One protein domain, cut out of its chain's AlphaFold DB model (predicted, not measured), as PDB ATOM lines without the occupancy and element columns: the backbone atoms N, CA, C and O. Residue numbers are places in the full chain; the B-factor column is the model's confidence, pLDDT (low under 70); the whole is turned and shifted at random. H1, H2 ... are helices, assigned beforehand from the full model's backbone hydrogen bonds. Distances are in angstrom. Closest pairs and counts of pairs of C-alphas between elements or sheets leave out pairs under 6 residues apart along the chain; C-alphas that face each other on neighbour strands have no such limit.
ATOM      1  N   ALA A  29    -114.884  -0.728 529.272       86.25
ATOM      2  CA  ALA A  29    -114.090  -1.160 530.415       86.25
ATOM      3  C   ALA A  29    -113.149  -0.033 530.854       86.25
ATOM      4  O   ALA A  29    -113.178   0.353 532.021       86.25
ATOM      5  N   GLY A  30    -112.424   0.572 529.908       91.19
ATOM      6  CA  GLY A  30    -111.575   1.732 530.181       91.19
ATOM      7  C   GLY A  30    -112.359   2.938 530.711       91.19
ATOM      8  O   GLY A  30    -111.899   3.624 531.627       91.19
ATOM      9  N   LEU A  31    -113.577   3.172 530.206       91.44
ATOM     10  CA  LEU A  31    -114.463   4.207 530.745       91.44
ATOM     11  C   LEU A  31    -114.881   3.907 532.192       91.44
ATOM     12  O   LEU A  31    -114.850   4.805 533.033       91.44
ATOM     13  N   ALA A  32    -115.269   2.665 532.491       94.12
ATOM     14  CA  ALA A  32    -115.654   2.261 533.841       94.12
ATOM     15  C   ALA A  32    -114.489   2.412 534.832       94.12
ATOM     16  O   ALA A  32    -114.694   2.928 535.932       94.12
ATOM     17  N   ASP A  33    -113.275   2.038 534.425       95.69
ATOM     18  CA  ASP A  33    -112.064   2.204 535.233       95.69
ATOM     19  C   ASP A  33    -111.782   3.689 535.498       95.69
ATOM     20  O   ASP A  33    -111.625   4.097 536.650       95.69
ATOM     21  N   THR A  34    -111.840   4.524 534.453       96.19
ATOM     22  CA  THR A  34    -111.629   5.979 534.558       96.19
ATOM     23  C   THR A  34    -112.638   6.636 535.502       96.19
ATOM     24  O   THR A  34    -112.257   7.424 536.368       96.19
ATOM     25  N   LEU A  35    -113.926   6.301 535.379       96.31
ATOM     26  CA  LEU A  35    -114.968   6.820 536.269       96.31
ATOM     27  C   LEU A  35    -114.792   6.321 537.710       96.31
ATOM     28  O   LEU A  35    -115.038   7.072 538.656       96.31
ATOM     29  N   GLY A  36    -114.343   5.076 537.886       97.56
ATOM     30  CA  GLY A  36    -114.006   4.519 539.193       97.56
ATOM     31  C   GLY A  36    -112.862   5.274 539.869       97.56
ATOM     32  O   GLY A  36    -112.959   5.613 541.053       97.56
ATOM     33  N   ASP A  37    -111.806   5.589 539.122       98.12
ATOM     34  CA  ASP A  37    -110.658   6.351 539.617       98.12
ATOM     35  C   ASP A  37    -111.006   7.819 539.885       98.12
ATOM     36  O   ASP A  37    -110.580   8.373 540.905       98.12
ATOM     37  N   LEU A  38    -111.842   8.436 539.044       98.00
ATOM     38  CA  LEU A  38    -112.398   9.769 539.281       98.00
ATOM     39  C   LEU A  38    -113.166   9.813 540.606       98.00
ATOM     40  O   LEU A  38    -112.863  10.634 541.476       98.00
ATOM     41  N   ALA A  39    -114.127   8.903 540.788       97.88
ATOM     42  CA  ALA A  39    -114.939   8.833 541.998       97.88
ATOM     43  C   ALA A  39    -114.072   8.621 543.248       97.88
ATOM     44  O   ALA A  39    -114.245   9.324 544.247       97.88
ATOM     45  N   ARG A  40    -113.095   7.707 543.178       98.38
ATOM     46  CA  ARG A  40    -112.157   7.446 544.277       98.38
ATOM     47  C   ARG A  40    -111.329   8.684 544.614       98.38
ATOM     48  O   ARG A  40    -111.265   9.069 545.776       98.38
ATOM     49  N   THR A  41    -110.792   9.372 543.607       98.31
ATOM     50  CA  THR A  41    -110.003  10.601 543.795       98.31
ATOM     51  C   THR A  41    -110.816  11.697 544.485       98.31
ATOM     52  O   THR A  41    -110.324  12.343 545.415       98.31
ATOM     53  N   VAL A  42    -112.077  11.889 544.078       98.19
ATOM     54  CA  VAL A  42    -112.978  12.885 544.678       98.19
ATOM     55  C   VAL A  42    -113.337  12.524 546.125       98.19
ATOM     56  O   VAL A  42    -113.377  13.405 546.990       98.19
ATOM     57  N   VAL A  43    -113.561  11.245 546.426       98.31
ATOM     58  CA  VAL A  43    -113.824  10.775 547.796       98.31
ATOM     59  C   VAL A  43    -112.592  10.919 548.687       98.31
ATOM     60  O   VAL A  43    -112.689  11.493 549.774       98.31
ATOM     61  N   ASP A  44    -111.429  10.464 548.238       98.25
ATOM     62  CA  ASP A  44    -110.225  10.423 549.067       98.25
ATOM     63  C   ASP A  44    -109.667  11.829 549.328       98.25
ATOM     64  O   ASP A  44    -109.324  12.166 550.464       98.25
ATOM     65  N   THR A  45    -109.652  12.683 548.299       97.88
ATOM     66  CA  THR A  45    -109.056  14.028 548.370       97.88
ATOM     67  C   THR A  45    -110.043  15.065 548.898       97.88
ATOM     68  O   THR A  45    -109.705  15.890 549.749       97.88
ATOM     69  N   TYR A  46    -111.289  15.018 548.423       98.00
ATOM     70  CA  TYR A  46    -112.295  16.052 548.681       98.00
ATOM     71  C   TYR A  46    -113.485  15.544 549.501       98.00
ATOM     72  O   TYR A  46    -114.465  16.267 549.671       98.00
ATOM     73  N   ARG A  47    -113.416  14.326 550.057       97.50
ATOM     74  CA  ARG A  47    -114.489  13.716 550.871       97.50
ATOM     75  C   ARG A  47    -115.843  13.683 550.161       97.50
ATOM     76  O   ARG A  47    -116.877  13.807 550.809       97.50
ATOM     77  N   GLY A  48    -115.829  13.533 548.837       96.50
ATOM     78  CA  GLY A  48    -117.043  13.498 548.022       96.50
ATOM     79  C   GLY A  48    -117.656  14.875 547.748       96.50
ATOM     80  O   GLY A  48    -118.738  14.942 547.176       96.50
ATOM     81  N   ASP A  49    -117.000  15.970 548.146       96.56
ATOM     82  CA  ASP A  49    -117.548  17.323 548.058       96.56
ATOM     83  C   ASP A  49    -116.620  18.261 547.273       96.56
ATOM     84  O   ASP A  49    -115.635  18.784 547.799       96.56
ATOM     85  N   LEU A  50    -116.971  18.538 546.014       96.88
ATOM     86  CA  LEU A  50    -116.214  19.454 545.152       96.88
ATOM     87  C   LEU A  50    -116.223  20.912 545.644       96.88
ATOM     88  O   LEU A  50    -115.387  21.700 545.207       96.88
ATOM     89  N   ARG A  51    -117.066  21.290 546.618       96.25
ATOM     90  CA  ARG A  51    -116.926  22.598 547.288       96.25
ATOM     91  C   ARG A  51    -115.608  22.689 548.056       96.25
ATOM     92  O   ARG A  51    -115.065  23.777 548.200       96.25
ATOM     93  N   ARG A  52    -115.043  21.560 548.502       98.12
ATOM     94  CA  ARG A  52    -113.697  21.529 549.095       98.12
ATOM     95  C   ARG A  52    -112.606  21.745 548.054       98.12
ATOM     96  O   ARG A  52    -111.608  22.378 548.378       98.12
ATOM     97  N   LEU A  53    -112.807  21.266 546.823       98.25
ATOM     98  CA  LEU A  53    -111.928  21.573 545.689       98.25
ATOM     99  C   LEU A  53    -111.944  23.079 545.408       98.25
ATOM    100  O   LEU A  53    -110.883  23.695 545.368       98.25
ATOM    101  N   ARG A  54    -113.136  23.686 545.337       97.88
ATOM    102  CA  ARG A  54    -113.318  25.145 545.234       97.88
ATOM    103  C   ARG A  54    -112.589  25.909 546.344       97.88
ATOM    104  O   ARG A  54    -111.847  26.850 546.070       97.88
ATOM    105  N   THR A  55    -112.727  25.479 547.600       97.94
ATOM    106  CA  THR A  55    -111.995  26.089 548.725       97.94
ATOM    107  C   THR A  55    -110.480  25.913 548.600       97.94
ATOM    108  O   THR A  55    -109.737  26.856 548.860       97.94
ATOM    109  N   ALA A  56    -109.997  24.741 548.176       98.06
ATOM    110  CA  ALA A  56    -108.569  24.487 547.957       98.06
ATOM    111  C   ALA A  56    -107.992  25.341 546.813       98.06
ATOM    112  O   ALA A  56    -106.848  25.793 546.892       98.06
ATOM    113  N   ALA A  57    -108.802  25.624 545.791       98.06
ATOM    114  CA  ALA A  57    -108.498  26.592 544.743       98.06
ATOM    115  C   ALA A  57    -108.564  28.050 545.224       98.06
ATOM    116  O   ALA A  57    -108.200  28.944 544.470       98.06
ATOM    117  N   ARG A  58    -108.991  28.309 546.468       97.94
ATOM    118  CA  ARG A  58    -109.257  29.650 547.009       97.94
ATOM    119  C   ARG A  58    -110.263  30.441 546.173       97.94
ATOM    120  O   ARG A  58    -110.133  31.658 546.088       97.94
ATOM    121  N   GLN A  59    -111.243  29.755 545.575       97.44
ATOM    122  CA  GLN A  59    -112.269  30.401 544.748       97.44
ATOM    123  C   GLN A  59    -111.658  31.209 543.585       97.44
ATOM    124  O   GLN A  59    -112.183  32.243 543.180       97.44
ATOM    125  N   ASP A  60    -110.495  30.767 543.096       97.44
ATOM    126  CA  ASP A  60    -109.819  31.331 541.933       97.44
ATOM    127  C   ASP A  60    -110.162  30.487 540.697       97.44
ATOM    128  O   ASP A  60    -109.811  29.303 540.675       97.44
ATOM    129  N   PRO A  61    -110.783  31.054 539.648       95.31
ATOM    130  CA  PRO A  61    -111.228  30.292 538.477       95.31
ATOM    131  C   PRO A  61    -110.109  29.512 537.780       95.31
ATOM    132  O   PRO A  61    -110.317  28.392 537.309       95.31
ATOM    133  N   ALA A  62    -108.897  30.073 537.727       96.75
ATOM    134  CA  ALA A  62    -107.743  29.381 537.158       96.75
ATOM    135  C   ALA A  62    -107.302  28.204 538.044       96.75
ATOM    136  O   ALA A  62    -107.018  27.112 537.542       96.75
ATOM    137  N   GLY A  63    -107.285  28.402 539.364       98.06
ATOM    138  CA  GLY A  63    -107.063  27.347 540.347       98.06
ATOM    139  C   GLY A  63    -108.106  26.229 540.277       98.06
ATOM    140  O   GLY A  63    -107.731  25.056 540.309       98.06
ATOM    141  N   GLU A  64    -109.386  26.574 540.142       98.12
ATOM    142  CA  GLU A  64    -110.497  25.625 540.021       98.12
ATOM    143  C   GLU A  64    -110.349  24.768 538.770       98.12
ATOM    144  O   GLU A  64    -110.369  23.541 538.873       98.12
ATOM    145  N   ARG A  65    -110.106  25.396 537.612       97.69
ATOM    146  CA  ARG A  65    -109.835  24.692 536.352       97.69
ATOM    147  C   ARG A  65    -108.671  23.730 536.491       97.69
ATOM    148  O   ARG A  65    -108.832  22.549 536.222       97.69
ATOM    149  N   ARG A  66    -107.536  24.208 537.008       98.38
ATOM    150  CA  ARG A  66    -106.336  23.385 537.198       98.38
ATOM    151  C   ARG A  66    -106.593  22.170 538.093       98.38
ATOM    152  O   ARG A  66    -106.055  21.099 537.828       98.38
ATOM    153  N   LEU A  67    -107.352  22.334 539.178       98.38
ATOM    154  CA  LEU A  67    -107.671  21.224 540.078       98.38
ATOM    155  C   LEU A  67    -108.694  20.259 539.469       98.38
ATOM    156  O   LEU A  67    -108.576  19.058 539.692       98.38
ATOM    157  N   LEU A  68    -109.670  20.761 538.708       98.19
ATOM    158  CA  LEU A  68    -110.645  19.935 537.996       98.19
ATOM    159  C   LEU A  68    -109.972  19.093 536.911       98.19
ATOM    160  O   LEU A  68    -110.170  17.885 536.894       98.19
ATOM    161  N   THR A  69    -109.127  19.685 536.067       98.00
ATOM    162  CA  THR A  69    -108.417  18.976 534.983       98.00
ATOM    163  C   THR A  69    -107.324  18.030 535.486       98.00
ATOM    164  O   THR A  69    -106.782  17.238 534.725       98.00
ATOM    165  N   ALA A  70    -106.957  18.112 536.767       97.88
ATOM    166  CA  ALA A  70    -106.069  17.141 537.404       97.88
ATOM    167  C   ALA A  70    -106.807  15.864 537.847       97.88
ATOM    168  O   ALA A  70    -106.160  14.894 538.250       97.88
ATOM    169  N   LEU A  71    -108.144  15.853 537.814       98.12
ATOM    170  CA  LEU A  71    -108.933  14.671 538.131       98.12
ATOM    171  C   LEU A  71    -108.879  13.649 536.978       98.12
ATOM    172  O   LEU A  71    -108.851  14.039 535.808       98.12
ATOM    173  N   PRO A  72    -108.922  12.336 537.274       97.50
ATOM    174  CA  PRO A  72    -108.940  11.303 536.240       97.50
ATOM    175  C   PRO A  72    -110.086  11.492 535.239       97.50
ATOM    176  O   PRO A  72    -111.242  11.638 535.629       97.50
ATOM    177  N   GLY A  73    -109.767  11.472 533.943       95.31
ATOM    178  CA  GLY A  73    -110.763  11.572 532.871       95.31
ATOM    179  C   GLY A  73    -111.411  12.948 532.694       95.31
ATOM    180  O   GLY A  73    -112.377  13.051 531.941       95.31
ATOM    181  N   VAL A  74    -110.912  13.990 533.366       96.75
ATOM    182  CA  VAL A  74    -111.394  15.365 533.192       96.75
ATOM    183  C   VAL A  74    -110.402  16.134 532.327       96.75
ATOM    184  O   VAL A  74    -109.326  16.510 532.782       96.75
ATOM    185  N   ASP A  75    -110.775  16.371 531.075       95.69
ATOM    186  CA  ASP A  75    -110.073  17.291 530.184       95.69
ATOM    187  C   ASP A  75    -110.701  18.698 530.228       95.69
ATOM    188  O   ASP A  75    -111.633  18.964 530.995       95.69
TER     189      ASP A  75
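What this domain is: This is residues 29 to 75 of the 150 residues of an uncharacterized protein of Micromonospora sp. M42 (UniProt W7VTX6). A long helix, H1, makes one arm of a flat, open V; at its last residues the chain turns a corner into the short helix H2, and a second short helix, H3, folds back over H2. From H3 a tail without a named element, residues 69 to 75, runs back in the direction of H1. The printed part has 47 residues with three named helices, H1, H2 and H3 in that order, and no named strand: its class is all helix. It is only just compact, close to loose, with a radius of gyration of the C-alphas of 11.0 A, and it spans 35 by 21 by 9 A.

How they stand to each other: H1, residues 29 to 46, and H2, residues 50 to 56, only just touch, with 3 pairs of C-alphas within 8 A, and only at the corner by their link. H1 touches H2 with residues 42 to 46 alone, and the closest C-alphas are those of Tyr 46 and Arg 52, 5.7 A apart. The two helices run the same way at a steep tilt of 53 degrees. H2 touches H3, residues 61 to 68, where the closest C-alphas are those of Arg 54 and Glu 64, 5.9 A apart. They run opposite ways at a steep tilt of 58 degrees. H1 and H3 are apart. In H1, H2 and H3 every O i to N i+4 pair is within hydrogen-bond range.

Where its parts are: H1 begins at C-alpha 29, (-114.090, -1.160, 530.415), and is 25.2 A long from first to last C-alpha. H2 begins at C-alpha 50, (-116.214, 19.454, 545.152), and measures 9.6 A. H3 measures 10.4 A and ends at C-alpha 68, (-110.645, 19.935, 537.996).

The domain as a whole: The two C-alphas farthest apart are those of Ala 29 and Arg 58, at 35.3 A. The printed part has no cut, and both links are tight. The mean pLDDT of the printed part is 96.9, and no printed residue is under 70.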